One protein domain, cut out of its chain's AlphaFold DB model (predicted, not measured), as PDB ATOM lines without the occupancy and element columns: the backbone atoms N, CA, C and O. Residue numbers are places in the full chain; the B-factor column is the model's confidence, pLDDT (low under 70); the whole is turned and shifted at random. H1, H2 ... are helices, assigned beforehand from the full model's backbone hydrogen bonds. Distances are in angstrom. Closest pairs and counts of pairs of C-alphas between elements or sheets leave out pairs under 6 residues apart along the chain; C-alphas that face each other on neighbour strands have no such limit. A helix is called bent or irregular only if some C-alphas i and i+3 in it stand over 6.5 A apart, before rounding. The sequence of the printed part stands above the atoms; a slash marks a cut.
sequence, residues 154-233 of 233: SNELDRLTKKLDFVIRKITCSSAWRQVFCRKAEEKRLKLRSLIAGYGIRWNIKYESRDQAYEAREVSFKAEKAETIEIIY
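Overview. This is residues 154 to 233 of the 233 residues of an uncharacterized protein of Puccinia graminis f. sp. tritici (strain CRL 75-36-700-3 / race SCCL) (UniProt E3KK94). The longest helix, H1, is crossed at nearly a right angle by H3, while H2 turns a corner at the end of H1, so that the three helices make a loose triangle. Residues 154 to 160 of H1 stick out free at one end, a long link folds back from H2 to the beginning of H3, and residues 219 to 233 form a tail that loops away and back with no named element. The printed part has 80 residues with three named helices in the order H1, H2, H3 and no named strand; its class is all helix. The whole is compact, with a radius of gyration of the C-alphas of 12.7 A and spans of 34 by 26 by 21 A.

Along the chain. H1, residues 154 to 172, runs 26.9 A from C-alpha 154 at (12.549, 53.565, 8.329) to C-alpha 172 at (31.217, 38.632, -3.935). H3, residues 203 to 218, is 24.3 A long and ends at C-alpha 218 at (37.091, 47.413, 9.826). It is irregular: C-alphas 215 and 218 are 7.6 A apart. H2, residues 175 to 187, is 18.3 A long.

Arrangement. H1 touches H3 with residues 164 to 168 alone, and H3 touches H1 with residues 209 to 213 alone. Their closest C-alphas, those of Ile 168 and Ala 213, are 7.1 A apart, and their lines are about perpendicular at 81 degrees. H1 and H2 touch only at the corner by their tight link; the closest C-alphas, of Ile 171 and Trp 177, are 5.1 A apart, and the lines are about perpendicular at 79 degrees. H2 and H3 are close but not clearly touching, with the closest C-alphas, of Ala 185 and Ala 216, 7.7 A apart. They run the same way at a steep tilt of 46 degrees. In H1 and H2 every O i to N i+4 pair is within hydrogen-bond range; in H3, 11 of 12 are.

Size, cuts and confidence. The two C-alphas farthest apart, those of Ile 201 and Tyr 233, are 37.2 A apart. The printed part has no cut and ends at the chain's last residue, 233. The link from H2 to H3, 15 residues, is long. The mean pLDDT of the printed part is 70.5; residues 154 to 155, 198 to 203 and 218 to 233 are under 70.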
ATOM      1  N   SER A 154      12.714  54.884   8.968       57.09
ATOM      2  CA  SER A 154      12.549  53.565   8.329       57.09
ATOM      3  C   SER A 154      13.110  53.548   6.903       57.09
ATOM      4  O   SER A 154      13.637  52.528   6.466       57.09
ATOM      5  N   ASN A 155      13.048  54.683   6.196       68.75
ATOM      6  CA  ASN A 155      13.657  54.819   4.876       68.75
ATOM      7  C   ASN A 155      15.189  54.857   4.955       68.75
ATOM      8  O   ASN A 155      15.840  54.351   4.046       68.75
ATOM      9  N   GLU A 156      15.774  55.423   6.013       75.38
ATOM     10  CA  GLU A 156      17.232  55.518   6.137       75.38
ATOM     11  C   GLU A 156      17.884  54.172   6.462       75.38
ATOM     12  O   GLU A 156      18.838  53.768   5.800       75.38
ATOM     13  N   LEU A 157      17.307  53.398   7.387       77.12
ATOM     14  CA  LEU A 157      17.788  52.039   7.645       77.12
ATOM     15  C   LEU A 157      17.662  51.152   6.396       77.12
ATOM     16  O   LEU A 157      18.569  50.373   6.100       77.12
ATOM     17  N   ASP A 158      16.570  51.288   5.638       77.19
ATOM     18  CA  ASP A 158      16.382  50.598   4.357       77.19
ATOM     19  C   ASP A 158      17.439  51.019   3.320       77.19
ATOM     20  O   ASP A 158      18.012  50.165   2.640       77.19
ATOM     21  N   ARG A 159      17.778  52.312   3.243       78.31
ATOM     22  CA  ARG A 159      18.851  52.827   2.376       78.31
ATOM     23  C   ARG A 159      20.221  52.279   2.757       78.31
ATOM     24  O   ARG A 159      20.920  51.770   1.882       78.31
ATOM     25  N   LEU A 160      20.596  52.335   4.034       82.31
ATOM     26  CA  LEU A 160      21.864  51.781   4.528       82.31
ATOM     27  C   LEU A 160      21.961  50.284   4.242       82.31
ATOM     28  O   LEU A 160      22.978  49.786   3.766       82.31
ATOM     29  N   THR A 161      20.859  49.579   4.457       81.00
ATOM     30  CA  THR A 161      20.753  48.150   4.200       81.00
ATOM     31  C   THR A 161      20.914  47.820   2.711       81.00
ATOM     32  O   THR A 161      21.605  46.862   2.367       81.00
ATOM     33  N   LYS A 162      20.326  48.621   1.815       81.44
ATOM     34  CA  LYS A 162      20.503  48.487   0.359       81.44
ATOM     35  C   LYS A 162      21.935  48.790  -0.083       81.44
ATOM     36  O   LYS A 162      22.468  48.067  -0.920       81.44
ATOM     37  N   LYS A 163      22.572  49.814   0.500       82.12
ATOM     38  CA  LYS A 163      23.990  50.133   0.256       82.12
ATOM     39  C   LYS A 163      24.895  48.971   0.678       82.12
ATOM     40  O   LYS A 163      25.774  48.576  -0.084       82.12
ATOM     41  N   LEU A 164      24.648  48.386   1.848       82.94
ATOM     42  CA  LEU A 164      25.392  47.223   2.329       82.94
ATOM     43  C   LEU A 164      25.201  46.009   1.407       82.94
ATOM     44  O   LEU A 164      26.185  45.401   0.992       82.94
ATOM     45  N   ASP A 165      23.955  45.706   1.026       80.75
ATOM     46  CA  ASP A 165      23.645  44.619   0.087       80.75
ATOM     47  C   ASP A 165      24.375  44.818  -1.263       80.75
ATOM     48  O   ASP A 165      24.856  43.851  -1.856       80.75
ATOM     49  N   PHE A 166      24.504  46.062  -1.738       81.94
ATOM     50  CA  PHE A 166      25.241  46.397  -2.961       81.94
ATOM     51  C   PHE A 166      26.752  46.147  -2.835       81.94
ATOM     52  O   PHE A 166      27.347  45.528  -3.718       81.94
ATOM     53  N   VAL A 167      27.382  46.579  -1.739       81.94
ATOM     54  CA  VAL A 167      28.825  46.373  -1.513       81.94
ATOM     55  C   VAL A 167      29.152  44.889  -1.387       81.94
ATOM     56  O   VAL A 167      30.081  44.404  -2.032       81.94
ATOM     57  N   ILE A 168      28.348  44.149  -0.620       84.31
ATOM     58  CA  ILE A 168      28.475  42.694  -0.503       84.31
ATOM     59  C   ILE A 168      28.388  42.057  -1.886       84.31
ATOM     60  O   ILE A 168      29.239  41.241  -2.237       84.31
ATOM     61  N   ARG A 169      27.400  42.453  -2.698       83.06
ATOM     62  CA  ARG A 169      27.251  41.959  -4.070       83.06
ATOM     63  C   ARG A 169      28.514  42.218  -4.891       83.06
ATOM     64  O   ARG A 169      29.003  41.297  -5.525       83.06
ATOM     65  N   LYS A 170      29.074  43.428  -4.845       81.94
ATOM     66  CA  LYS A 170      30.276  43.788  -5.613       81.94
ATOM     67  C   LYS A 170      31.532  43.044  -5.165       81.94
ATOM     68  O   LYS A 170      32.321  42.629  -6.003       81.94
ATOM     69  N   ILE A 171      31.710  42.823  -3.866       82.50
ATOM     70  CA  ILE A 171      32.854  42.044  -3.372       82.50
ATOM     71  C   ILE A 171      32.708  40.574  -3.775       82.50
ATOM     72  O   ILE A 171      33.681  39.911  -4.123       82.50
ATOM     73  N   THR A 172      31.482  40.056  -3.734       83.94
ATOM     74  CA  THR A 172      31.217  38.632  -3.935       83.94
ATOM     75  C   THR A 172      30.956  38.243  -5.390       83.94
ATOM     76  O   THR A 172      31.011  37.050  -5.690       83.94
ATOM     77  N   CYS A 173      30.739  39.194  -6.302       75.44
ATOM     78  CA  CYS A 173      30.438  38.907  -7.708       75.44
ATOM     79  C   CYS A 173      31.639  38.405  -8.520       75.44
ATOM     80  O   CYS A 173      31.439  37.878  -9.605       75.44
ATOM     81  N   SER A 174      32.874  38.548  -8.026       76.69
ATOM     82  CA  SER A 174      34.072  38.067  -8.723       76.69
ATOM     83  C   SER A 174      35.095  37.471  -7.763       76.69
ATOM     84  O   SER A 174      35.286  37.958  -6.646       76.69
ATOM     85  N   SER A 175      35.795  36.432  -8.221       72.88
ATOM     86  CA  SER A 175      36.914  35.816  -7.503       72.88
ATOM     87  C   SER A 175      38.032  36.822  -7.213       72.88
ATOM     88  O   SER A 175      38.582  36.807  -6.111       72.88
ATOM     89  N   ALA A 176      38.307  37.744  -8.140       73.56
ATOM     90  CA  ALA A 176      39.316  38.787  -7.973       73.56
ATOM     91  C   ALA A 176      38.978  39.717  -6.796       73.56
ATOM     92  O   ALA A 176      39.811  39.953  -5.920       73.56
ATOM     93  N   TRP A 177      37.728  40.178  -6.706       78.19
ATOM     94  CA  TRP A 177      37.278  41.046  -5.612       78.19
ATOM     95  C   TRP A 177      37.240  40.329  -4.259       78.19
ATOM     96  O   TRP A 177      37.638  40.909  -3.246       78.19
ATOM     97  N   ARG A 178      36.859  39.046  -4.237       80.56
ATOM     98  CA  ARG A 178      36.952  38.209  -3.031       80.56
ATOM     99  C   ARG A 178      38.399  38.060  -2.556       80.56
ATOM    100  O   ARG A 178      38.653  38.155  -1.360       80.56
ATOM    101  N   GLN A 179      39.356  37.877  -3.467       77.44
ATOM    102  CA  GLN A 179      40.780  37.786  -3.119       77.44
ATOM    103  C   GLN A 179      41.334  39.107  -2.581       77.44
ATOM    104  O   GLN A 179      42.043  39.103  -1.573       77.44
ATOM    105  N   VAL A 180      40.978  40.236  -3.202       82.50
ATOM    106  CA  VAL A 180      41.335  41.571  -2.695       82.50
ATOM    107  C   VAL A 180      40.796  41.764  -1.278       82.50
ATOM    108  O   VAL A 180      41.510  42.266  -0.408       82.50
ATOM    109  N   PHE A 181      39.567  41.316  -1.019       82.81
ATOM    110  CA  PHE A 181      38.980  41.345   0.314       82.81
ATOM    111  C   PHE A 181      39.747  40.481   1.320       82.81
ATOM    112  O   PHE A 181      40.103  40.976   2.390       82.81
ATOM    113  N   CYS A 182      40.060  39.230   0.969       81.31
ATOM    114  CA  CYS A 182      40.824  38.327   1.832       81.31
ATOM    115  C   CYS A 182      42.204  38.899   2.177       81.31
ATOM    116  O   CYS A 182      42.559  38.961   3.353       81.31
ATOM    117  N   ARG A 183      42.942  39.413   1.184       81.38
ATOM    118  CA  ARG A 183      44.261  40.020   1.412       81.38
ATOM    119  C   ARG A 183      44.174  41.201   2.380       81.38
ATOM    120  O   ARG A 183      44.981  41.319   3.294       81.38
ATOM    121  N   LYS A 184      43.153  42.050   2.228       79.88
ATOM    122  CA  LYS A 184      42.959  43.227   3.087       79.88
ATOM    123  C   LYS A 184      42.542  42.856   4.515       79.88
ATOM    124  O   LYS A 184      42.930  43.528   5.470       79.88
ATOM    125  N   ALA A 185      41.775  41.779   4.676       79.56
ATOM    126  CA  ALA A 185      41.456  41.223   5.989       79.56
ATOM    127  C   ALA A 185      42.720  40.702   6.701       79.56
ATOM    128  O   ALA A 185      42.928  40.994   7.882       79.56
ATOM    129  N   GLU A 186      43.593  40.005   5.969       81.44
ATOM    130  CA  GLU A 186      44.878  39.501   6.472       81.44
ATOM    131  C   GLU A 186      45.851  40.632   6.834       81.44
ATOM    132  O   GLU A 186      46.459  40.592   7.907       81.44
ATOM    133  N   GLU A 187      45.948  41.675   6.003       80.94
ATOM    134  CA  GLU A 187      46.747  42.884   6.267       80.94
ATOM    135  C   GLU A 187      46.329  43.558   7.583       80.94
ATOM    136  O   GLU A 187      47.179  43.937   8.394       80.94
ATOM    137  N   LYS A 188      45.019  43.634   7.851       76.75
ATOM    138  CA  LYS A 188      44.476  44.147   9.120       76.75
ATOM    139  C   LYS A 188      44.517  43.129  10.270       76.75
ATOM    140  O   LYS A 188      44.066  43.439  11.371       76.75
ATOM    141  N   ARG A 189      45.074  41.932  10.045       78.50
ATOM    142  CA  ARG A 189      45.129  40.801  10.993       78.50
ATOM    143  C   ARG A 189      43.756  40.407  11.546       78.50
ATOM    144  O   ARG A 189      43.651  39.911  12.671       78.50
ATOM    145  N   LEU A 190      42.705  40.618  10.760       76.06
ATOM    146  CA  LEU A 190      41.340  40.280  11.133       76.06
ATOM    147  C   LEU A 190      41.044  38.848  10.690       76.06
ATOM    148  O   LEU A 190      41.160  38.505   9.517       76.06
ATOM    149  N   LYS A 191      40.634  37.998  11.636       79.00
ATOM    150  CA  LYS A 191      40.149  36.645  11.337       79.00
ATOM    151  C   LYS A 191      38.676  36.710  10.948       79.00
ATOM    152  O   LYS A 191      37.809  36.429  11.769       79.00
ATOM    153  N   LEU A 192      38.412  37.142   9.719       75.12
ATOM    154  CA  LEU A 192      37.055  37.277   9.194       75.12
ATOM    155  C   LEU A 192      36.610  36.000   8.489       75.12
ATOM    156  O   LEU A 192      37.410  35.313   7.851       75.12
ATOM    157  N   ARG A 193      35.314  35.698   8.587       76.44
ATOM    158  CA  ARG A 193      34.686  34.671   7.750       76.44
ATOM    159  C   ARG A 193      34.689  35.135   6.291       76.44
ATOM    160  O   ARG A 193      34.637  36.332   6.010       76.44
ATOM    161  N   SER A 194      34.732  34.187   5.356       75.88
ATOM    162  CA  SER A 194      34.599  34.489   3.928       75.88
ATOM    163  C   SER A 194      33.246  35.143   3.663       75.88
ATOM    164  O   SER A 194      32.225  34.552   4.009       75.88
ATOM    165  N   LEU A 195      33.236  36.320   3.036       81.06
ATOM    166  CA  LEU A 195      32.000  37.033   2.736       81.06
ATOM    167  C   LEU A 195      31.157  36.246   1.723       81.06
ATOM    168  O   LEU A 195      31.612  35.954   0.612       81.06
ATOM    169  N   ILE A 196      29.926  35.917   2.105       78.62
ATOM    170  CA  ILE A 196      28.972  35.200   1.253       78.62
ATOM    171  C   ILE A 196      28.051  36.203   0.568       78.62
ATOM    172  O   ILE A 196      27.583  37.170   1.171       78.62
ATOM    173  N   ALA A 197      27.768  35.961  -0.707       71.44
ATOM    174  CA  ALA A 197      26.802  36.752  -1.437       71.44
ATOM    175  C   ALA A 197      25.391  36.448  -0.924       71.44
ATOM    176  O   ALA A 197      24.934  35.306  -0.981       71.44
ATOM    177  N   GLY A 198      24.688  37.462  -0.427       67.38
ATOM    178  CA  GLY A 198      23.314  37.335   0.059       67.38
ATOM    179  C   GLY A 198      22.278  37.151  -1.058       67.38
ATOM    180  O   GLY A 198      21.304  37.904  -1.093       67.38
ATOM    181  N   TYR A 199      22.482  36.219  -1.994       58.81
ATOM    182  CA  TYR A 199      21.514  35.934  -3.055       58.81
ATOM    183  C   TYR A 199      20.320  35.146  -2.495       58.81
ATOM    184  O   TYR A 199      20.476  34.137  -1.808       58.81
ATOM    185  N   GLY A 200      19.109  35.613  -2.810       56.28
ATOM    186  CA  GLY A 200      17.861  34.891  -2.565       56.28
ATOM    187  C   GLY A 200      16.933  35.488  -1.500       56.28
ATOM    188  O   GLY A 200      17.312  36.259  -0.620       56.28
ATOM    189  N   ILE A 201      15.664  35.080  -1.584       49.56
ATOM    190  CA  ILE A 201      14.534  35.510  -0.734       49.56
ATOM    191  C   ILE A 201      14.647  34.932   0.700       49.56
ATOM    192  O   ILE A 201      13.903  35.301   1.612       49.56
ATOM    193  N   ARG A 202      15.607  34.027   0.942       62.66
ATOM    194  CA  ARG A 202      15.797  33.339   2.224       62.66
ATOM    195  C   ARG A 202      16.568  34.226   3.208       62.66
ATOM    196  O   ARG A 202      17.779  34.402   3.108       62.66
ATOM    197  N   TRP A 203      15.852  34.734   4.212       59.03
ATOM    198  CA  TRP A 203      16.365  35.641   5.248       59.03
ATOM    199  C   TRP A 203      17.612  35.126   5.982       59.03
ATOM    200  O   TRP A 203      18.457  35.929   6.351       59.03
ATOM    201  N   ASN A 204      17.765  33.807   6.146       70.56
ATOM    202  CA  ASN A 204      18.922  33.224   6.831       70.56
ATOM    203  C   ASN A 204      20.244  33.546   6.110       70.56
ATOM    204  O   ASN A 204      21.203  33.943   6.758       70.56
ATOM    205  N   ILE A 205      20.256  33.464   4.775       72.25
ATOM    206  CA  ILE A 205      21.438  33.753   3.946       72.25
ATOM    207  C   ILE A 205      21.708  35.261   3.929       72.25
ATOM    208  O   ILE A 205      22.844  35.705   4.073       72.25
ATOM    209  N   LYS A 206      20.648  36.073   3.819       75.56
ATOM    210  CA  LYS A 206      20.764  37.537   3.832       75.56
ATOM    211  C   LYS A 206      21.262  38.077   5.174       75.56
ATOM    212  O   LYS A 206      22.040  39.025   5.204       75.56
ATOM    213  N   TYR A 207      20.802  37.489   6.275       77.81
ATOM    214  CA  TYR A 207      21.246  37.830   7.621       77.81
ATOM    215  C   TYR A 207      22.719  37.468   7.818       77.81
ATOM    216  O   TYR A 207      23.502  38.338   8.174       77.81
ATOM    217  N   GLU A 208      23.105  36.231   7.502       77.25
ATOM    218  CA  GLU A 208      24.484  35.753   7.649       77.25
ATOM    219  C   GLU A 208      25.474  36.563   6.800       77.25
ATOM    220  O   GLU A 208      26.537  36.950   7.272       77.25
ATOM    221  N   SER A 209      25.086  36.915   5.575       81.06
ATOM    222  CA  SER A 209      25.873  37.780   4.694       81.06
ATOM    223  C   SER A 209      26.122  39.174   5.296       81.06
ATOM    224  O   SER A 209      27.239  39.692   5.256       81.06
ATOM    225  N   ARG A 210      25.099  39.782   5.912       80.31
ATOM    226  CA  ARG A 210      25.216  41.099   6.562       80.31
ATOM    227  C   ARG A 210      25.991  41.047   7.869       80.31
ATOM    228  O   ARG A 210      26.722  41.985   8.162       80.31
ATOM    229  N   ASP A 211      25.824  39.975   8.630       79.38
ATOM    230  CA  ASP A 211      26.554  39.733   9.871       79.38
ATOM    231  C   ASP A 211      28.059  39.611   9.589       79.38
ATOM    232  O   ASP A 211      28.866  40.347  10.154       79.38
ATOM    233  N   GLN A 212      28.429  38.818   8.577       80.94
ATOM    234  CA  GLN A 212      29.809  38.716   8.088       80.94
ATOM    235  C   GLN A 212      30.352  40.060   7.575       80.94
ATOM    236  O   GLN A 212      31.503  40.409   7.837       80.94
ATOM    237  N   ALA A 213      29.532  40.849   6.873       78.69
ATOM    238  CA  ALA A 213      29.931  42.186   6.433       78.69
ATOM    239  C   ALA A 213      30.132  43.162   7.606       78.69
ATOM    240  O   ALA A 213      31.016  44.017   7.555       78.69
ATOM    241  N   TYR A 214      29.343  43.031   8.673       79.75
ATOM    242  CA  TYR A 214      29.484  43.832   9.886       79.75
ATOM    243  C   TYR A 214      30.731  43.452  10.696       79.75
ATOM    244  O   TYR A 214      31.431  44.335  11.205       79.75
ATOM    245  N   GLU A 215      31.057  42.161  10.789       78.19
ATOM    246  CA  GLU A 215      32.349  41.706  11.322       78.19
ATOM    247  C   GLU A 215      33.504  42.322  10.518       78.19
ATOM    248  O   GLU A 215      34.490  42.792  11.087       78.19
ATOM    249  N   ALA A 216      33.334  42.413   9.197       75.12
ATOM    250  CA  ALA A 216      34.301  42.975   8.267       75.12
ATOM    251  C   ALA A 216      34.311  44.508   8.160       75.12
ATOM    252  O   ALA A 216      35.043  45.040   7.327       75.12
ATOM    253  N   ARG A 217      33.556  45.244   8.987       77.44
ATOM    254  CA  ARG A 217      33.434  46.717   8.887       77.44
ATOM    255  C   ARG A 217      34.764  47.470   9.005       77.44
ATOM    256  O   ARG A 217      34.907  48.568   8.480       77.44
ATOM    257  N   GLU A 218      35.740  46.870   9.684       68.12
ATOM    258  CA  GLU A 218      37.091  47.413   9.826       68.12
ATOM    259  C   GLU A 218      37.883  47.323   8.512       68.12
ATOM    260  O   GLU A 218      38.865  48.041   8.320       68.12
ATOM    261  N   VAL A 219      37.466  46.473   7.570       66.81
ATOM    262  CA  VAL A 219      38.033  46.393   6.223       66.81
ATOM    263  C   VAL A 219      37.381  47.481   5.368       66.81
ATOM    264  O   VAL A 219      36.339  47.299   4.751       66.81
ATOM    265  N   SER A 220      37.987  48.664   5.372       59.44
ATOM    266  CA  SER A 220      37.473  49.849   4.685       59.44
ATOM    267  C   SER A 220      37.499  49.656   3.158       59.44
ATOM    268  O   SER A 220      38.579  49.548   2.569       59.44
ATOM    269  N   PHE A 221      36.335  49.642   2.502       54.31
ATOM    270  CA  PHE A 221      36.206  49.702   1.040       54.31
ATOM    271  C   PHE A 221      35.517  51.004   0.646       54.31
ATOM    272  O   PHE A 221      34.479  51.359   1.202       54.31
ATOM    273  N   LYS A 222      36.096  51.725  -0.313       41.66
ATOM    274  CA  LYS A 222      35.507  52.938  -0.880       41.66
ATOM    275  C   LYS A 222      35.303  52.697  -2.373       41.66
ATOM    276  O   LYS A 222      36.263  52.655  -3.128       41.66
ATOM    277  N   ALA A 223      34.065  52.443  -2.785       43.94
ATOM    278  CA  ALA A 223      33.725  52.319  -4.199       43.94
ATOM    279  C   ALA A 223      33.430  53.720  -4.742       43.94
ATOM    280  O   ALA A 223      32.349  54.249  -4.502       43.94
ATOM    281  N   GLU A 224      34.412  54.348  -5.395       37.88
ATOM    282  CA  GLU A 224      34.291  55.739  -5.859       37.88
ATOM    283  C   GLU A 224      33.739  55.883  -7.281       37.88
ATOM    284  O   GLU A 224      33.295  56.974  -7.628       37.88
ATOM    285  N   LYS A 225      33.680  54.803  -8.071       35.78
ATOM    286  CA  LYS A 225      32.933  54.654  -9.339       35.78
ATOM    287  C   LYS A 225      33.119  53.227  -9.869       35.78
ATOM    288  O   LYS A 225      33.867  52.452  -9.278       35.78
ATOM    289  N   ALA A 226      32.421  52.888 -10.956       47.94
ATOM    290  CA  ALA A 226      32.295  51.539 -11.514       47.94
ATOM    291  C   ALA A 226      33.614  50.788 -11.807       47.94
ATOM    292  O   ALA A 226      33.560  49.571 -11.944       47.94
ATOM    293  N   GLU A 227      34.781  51.440 -11.822       44.75
ATOM    294  CA  GLU A 227      36.039  50.788 -12.217       44.75
ATOM    295  C   GLU A 227      37.252  51.058 -11.318       44.75
ATOM    296  O   GLU A 227      38.349  50.590 -11.617       44.75
ATOM    297  N   THR A 228      37.132  51.763 -10.188       36.38
ATOM    298  CA  THR A 228      38.313  51.945  -9.322       36.38
ATOM    299  C   THR A 228      37.948  52.132  -7.852       36.38
ATOM    300  O   THR A 228      37.142  52.988  -7.488       36.38
ATOM    301  N   ILE A 229      38.560  51.305  -6.998       42.25
ATOM    302  CA  ILE A 229      38.607  51.488  -5.544       42.25
ATOM    303  C   ILE A 229      39.996  52.032  -5.225       42.25
ATOM    304  O   ILE A 229      40.975  51.288  -5.304       42.25
ATOM    305  N   GLU A 230      40.094  53.313  -4.875       42.75
ATOM    306  CA  GLU A 230      41.345  53.868  -4.360       42.75
ATOM    307  C   GLU A 230      41.617  53.381  -2.930       42.75
ATOM    308  O   GLU A 230      40.734  53.291  -2.069       42.75
ATOM    309  N   ILE A 231      42.882  53.036  -2.692       39.72
ATOM    310  CA  ILE A 231      43.409  52.630  -1.392       39.72
ATOM    311  C   ILE A 231      43.668  53.903  -0.589       39.72
ATOM    312  O   ILE A 231      44.642  54.609  -0.837       39.72
ATOM    313  N   ILE A 232      42.806  54.189   0.384       45.88
ATOM    314  CA  ILE A 232      43.070  55.232   1.378       45.88
ATOM    315  C   ILE A 232      43.864  54.604   2.527       45.88
ATOM    316  O   ILE A 232      43.424  53.596   3.092       45.88
ATOM    317  N   TYR A 233      45.039  55.182   2.795       39.16
ATOM    318  CA  TYR A 233      45.932  54.859   3.913       39.16
ATOM    319  C   TYR A 233      45.328  55.248   5.265       39.16
ATOM    320  O   TYR A 233      44.670  56.310   5.332       39.16
TER     321      TYR A 233